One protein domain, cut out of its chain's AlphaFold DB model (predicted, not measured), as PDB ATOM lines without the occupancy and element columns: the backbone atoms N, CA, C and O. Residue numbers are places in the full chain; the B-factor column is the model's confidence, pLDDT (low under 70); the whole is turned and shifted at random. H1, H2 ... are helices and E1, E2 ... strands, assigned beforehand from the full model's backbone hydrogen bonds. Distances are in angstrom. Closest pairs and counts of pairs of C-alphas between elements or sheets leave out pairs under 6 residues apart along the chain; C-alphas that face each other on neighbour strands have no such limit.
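This is residues 241 to 310 of the 311 residues of the protein "DNA mismatch repair protein MSH1, mitochondrial" of Capsicum baccatum (UniProt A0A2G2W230). A twisted sheet of four strands has one helix, H1, lying along its strands over one face, while no named helix covers the other face. A second, short helix, H2, packs on H1 and not on the sheet; a long loop, residues 288 to 301, swings out from the end of E4 to reach it. The E2 and E3 hairpin reaches toward one end of the longest axis and this loop toward the other. The printed part has 70 residues with two named helices and four named strands, in the order E1, E2, E3, H1, E4, H2; the sheet runs E3, E2, E1, E4 and is mixed, and the class is mixed, helices and strands. The whole is compact, with a radius of gyration of the C-alphas of 12.2 A and spans of 40 by 27 by 19 A.

The sheet holds E3, residues 261 to 268, E2, residues 249 to 256, E1, residues 241 to 246, and E4, residues 285 to 287, in that order across it. It is twisted: its C-alphas lie up to 4.4 A off the best plane. E3 and E4 are its edge strands. E1, E2 and E3 form a meander, each strand the antiparallel neighbour of the one before. E2 and E3 are a hairpin with 168 degrees between their directions; N 254 and O 263 are 2.9 A apart, and N 263 and O 254 2.8 A, both within hydrogen-bond range. E1 and E2 are also a hairpin, at 156 degrees, with N 242 and O 253 within hydrogen-bond range at 2.8 A. E4 is parallel to E1 at 26 degrees, with N 286 and O 241 within hydrogen-bond range at 2.8 A and N 243 and O 286 at 2.9 A. H1, residues 270 to 279, is on the sheet at a height over the sheet of 9.4 A; H1 and the sheet are two layers, a helix on one face of a sheet. It lies over E2 and E1 and runs along the strands, at 7 degrees to E2 on the local plane. The closest C-alphas of E2 and H1 are those of Tyr 250 and Glu 270, 7.0 A apart. E3, H1 and E4 make a split strand-helix-strand unit, two strands running the same way with a helix between them in the chain and E2 and E1 between them in the sheet; its crossover is right-handed. H2, residues 302 to 308, is not on the sheet. It touches H1, running the same way at a shallow tilt of 32 degrees; their closest C-alphas, those of Val 274 and Val 304, are 6.1 A apart. H2 is apart from E1, E2 and E3. In H1 and H2 every O i to N i+4 pair is within hydrogen-bond range.

E1 begins at C-alpha 241, (-17.748, 14.897, -22.182), and measures 15.7 A from first to last C-alpha. E2 measures 23.1 A and E3 20.5 A. H1 begins at C-alpha 270, (-10.780, 13.742, -36.073), and measures 14.3 A. E4 has three residues and H2 seven; H2 ends at C-alpha 308, (-23.852, 13.274, -33.846).

The two C-alphas farthest apart are those of Thr 258 and Gly 297, at 39.8 A. The printed part has no cut. The link from E4 to H2, 14 residues, is long; the other four links are tight. The mean pLDDT of the printed part is 73.7, and residues 257 to 258, residue 283 and residues 292 to 310 are under 70; H2 has a mean of 49.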
ATOM      1  N   VAL A 241     -18.755  14.605 -21.161       87.62
ATOM      2  CA  VAL A 241     -17.748  14.897 -22.182       87.62
ATOM      3  C   VAL A 241     -18.047  16.231 -22.857       87.62
ATOM      4  O   VAL A 241     -19.170  16.495 -23.276       87.62
ATOM      5  N   GLY A 242     -17.031  17.077 -22.984       87.81
ATOM      6  CA  GLY A 242     -17.053  18.301 -23.777       87.81
ATOM      7  C   GLY A 242     -16.052  18.218 -24.923       87.81
ATOM      8  O   GLY A 242     -14.919  17.791 -24.715       87.81
ATOM      9  N   ILE A 243     -16.447  18.650 -26.122       91.19
ATOM     10  CA  ILE A 243     -15.561  18.714 -27.290       91.19
ATOM     11  C   ILE A 243     -15.426  20.155 -27.759       91.19
ATOM     12  O   ILE A 243     -16.418  20.870 -27.944       91.19
ATOM     13  N   SER A 244     -14.191  20.560 -28.030       88.75
ATOM     14  CA  SER A 244     -13.872  21.827 -28.677       88.75
ATOM     15  C   SER A 244     -12.809  21.657 -29.758       88.75
ATOM     16  O   SER A 244     -12.133  20.636 -29.857       88.75
ATOM     17  N   ARG A 245     -12.648  22.693 -30.581       85.50
ATOM     18  CA  ARG A 245     -11.553  22.798 -31.546       85.50
ATOM     19  C   ARG A 245     -10.443  23.622 -30.906       85.50
ATOM     20  O   ARG A 245     -10.729  24.662 -30.312       85.50
ATOM     21  N   SER A 246      -9.207  23.157 -31.009       81.50
ATOM     22  CA  SER A 246      -8.008  23.865 -30.568       81.50
ATOM     23  C   SER A 246      -7.115  24.192 -31.765       81.50
ATOM     24  O   SER A 246      -7.364  23.769 -32.894       81.50
ATOM     25  N   VAL A 247      -6.045  24.950 -31.524       81.44
ATOM     26  CA  VAL A 247      -5.032  25.244 -32.551       81.44
ATOM     27  C   VAL A 247      -4.228  24.008 -32.971       81.44
ATOM     28  O   VAL A 247      -3.610  24.022 -34.029       81.44
ATOM     29  N   LYS A 248      -4.234  22.940 -32.160       84.94
ATOM     30  CA  LYS A 248      -3.503  21.687 -32.410       84.94
ATOM     31  C   LYS A 248      -4.382  20.579 -32.998       84.94
ATOM     32  O   LYS A 248      -3.865  19.514 -33.310       84.94
ATOM     33  N   GLY A 249      -5.688  20.807 -33.129       89.06
ATOM     34  CA  GLY A 249      -6.654  19.798 -33.560       89.06
ATOM     35  C   GLY A 249      -7.944  19.895 -32.755       89.06
ATOM     36  O   GLY A 249      -8.528  20.972 -32.624       89.06
ATOM     37  N   TYR A 250      -8.398  18.772 -32.215       88.81
ATOM     38  CA  TYR A 250      -9.541  18.709 -31.312       88.81
ATOM     39  C   TYR A 250      -9.092  18.546 -29.863       88.81
ATOM     40  O   TYR A 250      -8.052  17.952 -29.577       88.81
ATOM     41  N   CYS A 251      -9.912  19.068 -28.959       90.88
ATOM     42  CA  CYS A 251      -9.756  18.907 -27.525       90.88
ATOM     43  C   CYS A 251     -10.996  18.212 -26.961       90.88
ATOM     44  O   CYS A 251     -12.126  18.621 -27.251       90.88
ATOM     45  N   ILE A 252     -10.774  17.166 -26.171       92.44
ATOM     46  CA  ILE A 252     -11.797  16.471 -25.396       92.44
ATOM     47  C   ILE A 252     -11.537  16.737 -23.919       92.44
ATOM     48  O   ILE A 252     -10.436  16.517 -23.417       92.44
ATOM     49  N   VAL A 253     -12.576  17.166 -23.212       91.25
ATOM     50  CA  VAL A 253     -12.592  17.275 -21.754       91.25
ATOM     51  C   VAL A 253     -13.565  16.237 -21.217       91.25
ATOM     52  O   VAL A 253     -14.736  16.264 -21.583       91.25
ATOM     53  N   SER A 254     -13.104  15.342 -20.346       87.25
ATOM     54  CA  SER A 254     -13.959  14.357 -19.672       87.25
ATOM     55  C   SER A 254     -14.017  14.670 -18.182       87.25
ATOM     56  O   SER A 254     -12.986  14.725 -17.520       87.25
ATOM     57  N   VAL A 255     -15.212  14.890 -17.644       84.81
ATOM     58  CA  VAL A 255     -15.440  15.200 -16.228       84.81
ATOM     59  C   VAL A 255     -16.068  13.988 -15.548       84.81
ATOM     60  O   VAL A 255     -17.146  13.542 -15.939       84.81
ATOM     61  N   TYR A 256     -15.399  13.471 -14.520       78.25
ATOM     62  CA  TYR A 256     -15.842  12.331 -13.720       78.25
ATOM     63  C   TYR A 256     -16.375  12.839 -12.382       78.25
ATOM     64  O   TYR A 256     -15.630  12.999 -11.412       78.25
ATOM     65  N   GLU A 257     -17.679  13.103 -12.330       68.25
ATOM     66  CA  GLU A 257     -18.335  13.707 -11.166       68.25
ATOM     67  C   GLU A 257     -18.131  12.885  -9.884       68.25
ATOM     68  O   GLU A 257     -17.701  13.430  -8.866       68.25
ATOM     69  N   THR A 258     -18.323  11.564  -9.958       63.94
ATOM     70  CA  THR A 258     -18.163  10.645  -8.817       63.94
ATOM     71  C   THR A 258     -16.756  10.685  -8.227       63.94
ATOM     72  O   THR A 258     -16.581  10.624  -7.012       63.94
ATOM     73  N   MET A 259     -15.740  10.820  -9.083       70.06
ATOM     74  CA  MET A 259     -14.339  10.865  -8.666       70.06
ATOM     75  C   MET A 259     -13.880  12.278  -8.291       70.06
ATOM     76  O   MET A 259     -12.807  12.434  -7.713       70.06
ATOM     77  N   LYS A 260     -14.675  13.311  -8.609       73.12
ATOM     78  CA  LYS A 260     -14.287  14.729  -8.540       73.12
ATOM     79  C   LYS A 260     -12.997  15.021  -9.315       73.12
ATOM     80  O   LYS A 260     -12.175  15.833  -8.892       73.12
ATOM     81  N   THR A 261     -12.824  14.351 -10.450       77.00
ATOM     82  CA  THR A 261     -11.667  14.503 -11.337       77.00
ATOM     83  C   THR A 261     -12.110  14.899 -12.738       77.00
ATOM     84  O   THR A 261     -13.275  14.772 -13.117       77.00
ATOM     85  N   TYR A 262     -11.165  15.403 -13.524       88.69
ATOM     86  CA  TYR A 262     -11.357  15.648 -14.945       88.69
ATOM     87  C   TYR A 262     -10.085  15.270 -15.709       88.69
ATOM     88  O   TYR A 262      -8.987  15.308 -15.152       88.69
ATOM     89  N   SER A 263     -10.235  14.919 -16.981       87.94
ATOM     90  CA  SER A 263      -9.139  14.739 -17.928       87.94
ATOM     91  C   SER A 263      -9.311  15.685 -19.112       87.94
ATOM     92  O   SER A 263     -10.430  16.024 -19.503       87.94
ATOM     93  N   VAL A 264      -8.188  16.146 -19.661       91.06
ATOM     94  CA  VAL A 264      -8.143  16.998 -20.853       91.06
ATOM     95  C   VAL A 264      -7.162  16.380 -21.826       91.06
ATOM     96  O   VAL A 264      -6.009  16.133 -21.479       91.06
ATOM     97  N   GLU A 265      -7.624  16.159 -23.045       91.31
ATOM     98  CA  GLU A 265      -6.832  15.611 -24.133       91.31
ATOM     99  C   GLU A 265      -6.895  16.572 -25.312       91.31
ATOM    100  O   GLU A 265      -7.964  16.783 -25.878       91.31
ATOM    101  N   ASP A 266      -5.759  17.171 -25.662       90.81
ATOM    102  CA  ASP A 266      -5.649  18.180 -26.714       90.81
ATOM    103  C   ASP A 266      -4.749  17.692 -27.857       90.81
ATOM    104  O   ASP A 266      -3.868  16.854 -27.662       90.81
ATOM    105  N   GLY A 267      -4.959  18.237 -29.054       89.81
ATOM    106  CA  GLY A 267      -4.227  17.850 -30.261       89.81
ATOM    107  C   GLY A 267      -4.703  16.535 -30.877       89.81
ATOM    108  O   GLY A 267      -3.935  15.866 -31.565       89.81
ATOM    109  N   LEU A 268      -5.955  16.147 -30.628       90.56
ATOM    110  CA  LEU A 268      -6.542  14.944 -31.209       90.56
ATOM    111  C   LEU A 268      -6.875  15.166 -32.689       90.56
ATOM    112  O   LEU A 268      -7.381  16.227 -33.071       90.56
ATOM    113  N   THR A 269      -6.633  14.146 -33.517       90.56
ATOM    114  CA  THR A 269      -7.170  14.105 -34.883       90.56
ATOM    115  C   THR A 269      -8.667  13.809 -34.850       90.56
ATOM    116  O   THR A 269      -9.213  13.374 -33.833       90.56
ATOM    117  N   GLU A 270      -9.351  14.031 -35.968       85.31
ATOM    118  CA  GLU A 270     -10.780  13.742 -36.073       85.31
ATOM    119  C   GLU A 270     -11.085  12.260 -35.799       85.31
ATOM    120  O   GLU A 270     -11.996  11.933 -35.039       85.31
ATOM    121  N   GLU A 271     -10.277  11.354 -36.347       85.19
ATOM    122  CA  GLU A 271     -10.434   9.909 -36.185       85.19
ATOM    123  C   GLU A 271     -10.232   9.488 -34.729       85.19
ATOM    124  O   GLU A 271     -10.944   8.609 -34.239       85.19
ATOM    125  N   ALA A 272      -9.300  10.129 -34.016       88.75
ATOM    126  CA  ALA A 272      -9.064   9.871 -32.599       88.75
ATOM    127  C   ALA A 272     -10.271  10.288 -31.745       88.75
ATOM    128  O   ALA A 272     -10.681   9.540 -30.856       88.75
ATOM    129  N   VAL A 273     -10.886  11.438 -32.053       88.44
ATOM    130  CA  VAL A 273     -12.124  11.886 -31.396       88.44
ATOM    131  C   VAL A 273     -13.261  10.907 -31.658       88.44
ATOM    132  O   VAL A 273     -13.898  10.447 -30.714       88.44
ATOM    133  N   VAL A 274     -13.495  10.539 -32.921       85.75
ATOM    134  CA  VAL A 274     -14.560   9.594 -33.294       85.75
ATOM    135  C   VAL A 274     -14.350   8.240 -32.624       85.75
ATOM    136  O   VAL A 274     -15.299   7.650 -32.116       85.75
ATOM    137  N   THR A 275     -13.111   7.749 -32.597       86.56
ATOM    138  CA  THR A 275     -12.778   6.483 -31.938       86.56
ATOM    139  C   THR A 275     -13.094   6.567 -30.451       86.56
ATOM    140  O   THR A 275     -13.815   5.711 -29.951       86.56
ATOM    141  N   LYS A 276     -12.663   7.636 -29.770       88.38
ATOM    142  CA  LYS A 276     -12.959   7.848 -28.348       88.38
ATOM    143  C   LYS A 276     -14.447   7.927 -28.057       88.38
ATOM    144  O   LYS A 276     -14.888   7.309 -27.102       88.38
ATOM    145  N   LEU A 277     -15.229   8.624 -28.874       85.44
ATOM    146  CA  LEU A 277     -16.681   8.694 -28.681       85.44
ATOM    147  C   LEU A 277     -17.381   7.354 -28.924       85.44
ATOM    148  O   LEU A 277     -18.413   7.087 -28.321       85.44
ATOM    149  N   ARG A 278     -16.820   6.492 -29.778       81.12
ATOM    150  CA  ARG A 278     -17.346   5.140 -30.009       81.12
ATOM    151  C   ARG A 278     -16.949   4.150 -28.917       81.12
ATOM    152  O   ARG A 278     -17.701   3.217 -28.658       81.12
ATOM    153  N   THR A 279     -15.768   4.309 -28.319       80.75
ATOM    154  CA  THR A 279     -15.246   3.382 -27.302       80.75
ATOM    155  C   THR A 279     -15.604   3.795 -25.880       80.75
ATOM    156  O   THR A 279     -15.793   2.934 -25.026       80.75
ATOM    157  N   CYS A 280     -15.693   5.096 -25.608       71.19
ATOM    158  CA  CYS A 280     -16.039   5.624 -24.297       71.19
ATOM    159  C   CYS A 280     -17.544   5.858 -24.226       71.19
ATOM    160  O   CYS A 280     -18.112   6.583 -25.039       71.19
ATOM    161  N   ARG A 281     -18.189   5.306 -23.200       70.56
ATOM    162  CA  ARG A 281     -19.551   5.718 -22.855       70.56
ATOM    163  C   ARG A 281     -19.485   7.110 -22.226       70.56
ATOM    164  O   ARG A 281     -18.556   7.386 -21.471       70.56
ATOM    165  N   CYS A 282     -20.444   7.984 -22.513       75.56
ATOM    166  CA  CYS A 282     -20.551   9.291 -21.863       75.56
ATOM    167  C   CYS A 282     -21.990   9.559 -21.405       75.56
ATOM    168  O   CYS A 282     -22.941   9.095 -22.027       75.56
ATOM    169  N   HIS A 283     -22.151  10.289 -20.297       66.62
ATOM    170  CA  HIS A 283     -23.471  10.694 -19.791       66.62
ATOM    171  C   HIS A 283     -24.100  11.747 -20.686       66.62
ATOM    172  O   HIS A 283     -25.263  11.653 -21.073       66.62
ATOM    173  N   HIS A 284     -23.315  12.775 -20.981       73.31
ATOM    174  CA  HIS A 284     -23.726  13.911 -21.777       73.31
ATOM    175  C   HIS A 284     -22.550  14.362 -22.621       73.31
ATOM    176  O   HIS A 284     -21.421  14.427 -22.129       73.31
ATOM    177  N   LEU A 285     -22.852  14.703 -23.869       82.75
ATOM    178  CA  LEU A 285     -21.905  15.261 -24.812       82.75
ATOM    179  C   LEU A 285     -22.232  16.736 -25.049       82.75
ATOM    180  O   LEU A 285     -23.311  17.084 -25.527       82.75
ATOM    181  N   PHE A 286     -21.286  17.610 -24.723       82.31
ATOM    182  CA  PHE A 286     -21.376  19.045 -24.950       82.31
ATOM    183  C   PHE A 286     -20.463  19.454 -26.100       82.31
ATOM    184  O   PHE A 286     -19.276  19.127 -26.130       82.31
ATOM    185  N   LEU A 287     -21.011  20.218 -27.042       85.06
ATOM    186  CA  LEU A 287     -20.280  20.703 -28.206       85.06
ATOM    187  C   LEU A 287     -20.027  22.201 -28.070       85.06
ATOM    188  O   LEU A 287     -20.961  22.996 -27.965       85.06
ATOM    189  N   HIS A 288     -18.758  22.595 -28.099       85.56
ATOM    190  CA  HIS A 288     -18.381  24.000 -28.056       85.56
ATOM    191  C   HIS A 288     -18.637  24.695 -29.405       85.56
ATOM    192  O   HIS A 288     -18.457  24.110 -30.475       85.56
ATOM    193  N   ASN A 289     -18.976  25.991 -29.378       81.12
ATOM    194  CA  ASN A 289     -19.252  26.783 -30.587       81.12
ATOM    195  C   ASN A 289     -18.059  26.875 -31.555       81.12
ATOM    196  O   ASN A 289     -18.260  27.123 -32.741       81.12
ATOM    197  N   SER A 290     -16.830  26.608 -31.098       78.62
ATOM    198  CA  SER A 290     -15.651  26.475 -31.974       78.62
ATOM    199  C   SER A 290     -15.803  25.388 -33.039       78.62
ATOM    200  O   SER A 290     -15.070  25.389 -34.020       78.62
ATOM    201  N   LEU A 291     -16.713  24.434 -32.831       75.31
ATOM    202  CA  LEU A 291     -17.024  23.398 -33.809       75.31
ATOM    203  C   LEU A 291     -17.947  23.921 -34.920       75.31
ATOM    204  O   LEU A 291     -17.951  23.350 -36.000       75.31
ATOM    205  N   LYS A 292     -18.695  25.013 -34.688       68.94
ATOM    206  CA  LYS A 292     -19.646  25.600 -35.650       68.94
ATOM    207  C   LYS A 292     -19.004  26.597 -36.624       68.94
ATOM    208  O   LYS A 292     -19.502  26.753 -37.734       68.94
ATOM    209  N   ASN A 293     -17.915  27.267 -36.233       53.59
ATOM    210  CA  ASN A 293     -17.305  28.333 -37.032       53.59
ATOM    211  C   ASN A 293     -16.149  27.816 -37.900       53.59
ATOM    212  O   ASN A 293     -15.071  27.490 -37.407       53.59
ATOM    213  N   ASN A 294     -16.389  27.794 -39.212       49.94
ATOM    214  CA  ASN A 294     -15.419  27.464 -40.251       49.94
ATOM    215  C   ASN A 294     -14.760  28.739 -40.793       49.94
ATOM    216  O   ASN A 294     -15.363  29.450 -41.591       49.94
ATOM    217  N   SER A 295     -13.512  29.012 -40.413       41.91
ATOM    218  CA  SER A 295     -12.670  30.020 -41.082       41.91
ATOM    219  C   SER A 295     -11.621  29.413 -42.027       41.91
ATOM    220  O   SER A 295     -10.899  30.160 -42.676       41.91
ATOM    221  N   SER A 296     -11.541  28.081 -42.152       43.59
ATOM    222  CA  SER A 296     -10.466  27.399 -42.899       43.59
ATOM    223  C   SER A 296     -10.915  26.323 -43.899       43.59
ATOM    224  O   SER A 296     -10.089  25.549 -44.369       43.59
ATOM    225  N   GLY A 297     -12.199  26.253 -44.266       39.91
ATOM    226  CA  GLY A 297     -12.663  25.404 -45.380       39.91
ATOM    227  C   GLY A 297     -12.631  23.883 -45.157       39.91
ATOM    228  O   GLY A 297     -13.150  23.153 -45.995       39.91
ATOM    229  N   LEU A 298     -12.113  23.382 -44.031       41.72
ATOM    230  CA  LEU A 298     -12.266  21.977 -43.644       41.72
ATOM    231  C   LEU A 298     -13.569  21.831 -42.847       41.72
ATOM    232  O   LEU A 298     -13.646  22.292 -41.707       41.72
ATOM    233  N   GLN A 299     -14.599  21.244 -43.472       45.56
ATOM    234  CA  GLN A 299     -15.843  20.822 -42.813       45.56
ATOM    235  C   GLN A 299     -15.535  20.146 -41.465       45.56
ATOM    236  O   GLN A 299     -14.497  19.500 -41.324       45.56
ATOM    237  N   ILE A 300     -16.445  20.259 -40.484       51.97
ATOM    238  CA  ILE A 300     -16.553  19.221 -39.445       51.97
ATOM    239  C   ILE A 300     -16.555  17.916 -40.227       51.97
ATOM    240  O   ILE A 300     -17.461  17.735 -41.049       51.97
ATOM    241  N   GLY A 301     -15.516  17.093 -40.096       49.75
ATOM    242  CA  GLY A 301     -15.415  15.985 -41.019       49.75
ATOM    243  C   GLY A 301     -16.636  15.094 -40.871       49.75
ATOM    244  O   GLY A 301     -17.270  14.980 -39.810       49.75
ATOM    245  N   HIS A 302     -17.041  14.580 -42.026       49.28
ATOM    246  CA  HIS A 302     -18.312  13.907 -42.252       49.28
ATOM    247  C   HIS A 302     -18.578  12.834 -41.176       49.28
ATOM    248  O   HIS A 302     -19.717  12.596 -40.797       49.28
ATOM    249  N   SER A 303     -17.515  12.258 -40.610       47.75
ATOM    250  CA  SER A 303     -17.492  11.225 -39.576       47.75
ATOM    251  C   SER A 303     -18.006  11.680 -38.203       47.75
ATOM    252  O   SER A 303     -18.777  10.949 -37.578       47.75
ATOM    253  N   VAL A 304     -17.606  12.866 -37.724       49.75
ATOM    254  CA  VAL A 304     -18.064  13.414 -36.428       49.75
ATOM    255  C   VAL A 304     -19.511  13.879 -36.539       49.75
ATOM    256  O   VAL A 304     -20.314  13.631 -35.642       49.75
ATOM    257  N   LEU A 305     -19.873  14.491 -37.670       50.34
ATOM    258  CA  LEU A 305     -21.249  14.916 -37.932       50.34
ATOM    259  C   LEU A 305     -22.200  13.712 -38.071       50.34
ATOM    260  O   LEU A 305     -23.310  13.744 -37.549       50.34
ATOM    261  N   LEU A 306     -21.752  12.631 -38.723       47.66
ATOM    262  CA  LEU A 306     -22.501  11.374 -38.843       47.66
ATOM    263  C   LEU A 306     -22.685  10.653 -37.503       47.66
ATOM    264  O   LEU A 306     -23.694   9.977 -37.326       47.66
ATOM    265  N   PHE A 307     -21.729  10.777 -36.577       50.22
ATOM    266  CA  PHE A 307     -21.882  10.259 -35.217       50.22
ATOM    267  C   PHE A 307     -22.950  11.052 -34.452       50.22
ATOM    268  O   PHE A 307     -23.873  10.462 -33.907       50.22
ATOM    269  N   LEU A 308     -22.891  12.387 -34.512       50.53
ATOM    270  CA  LEU A 308     -23.852  13.274 -33.846       50.53
ATOM    271  C   LEU A 308     -25.285  13.191 -34.399       50.53
ATOM    272  O   LEU A 308     -26.219  13.546 -33.694       50.53
ATOM    273  N   HIS A 309     -25.465  12.756 -35.649       42.25
ATOM    274  CA  HIS A 309     -26.784  12.581 -36.270       42.25
ATOM    275  C   HIS A 309     -27.407  11.187 -36.067       42.25
ATOM    276  O   HIS A 309     -28.539  10.978 -36.504       42.25
ATOM    277  N   ARG A 310     -26.676  10.223 -35.488       37.00
ATOM    278  CA  ARG A 310     -27.128   8.825 -35.322       37.00
ATOM    279  C   ARG A 310     -27.560   8.448 -33.900       37.00
ATOM    280  O   ARG A 310     -28.045   7.330 -33.735       37.00
TER     281      ARG A 310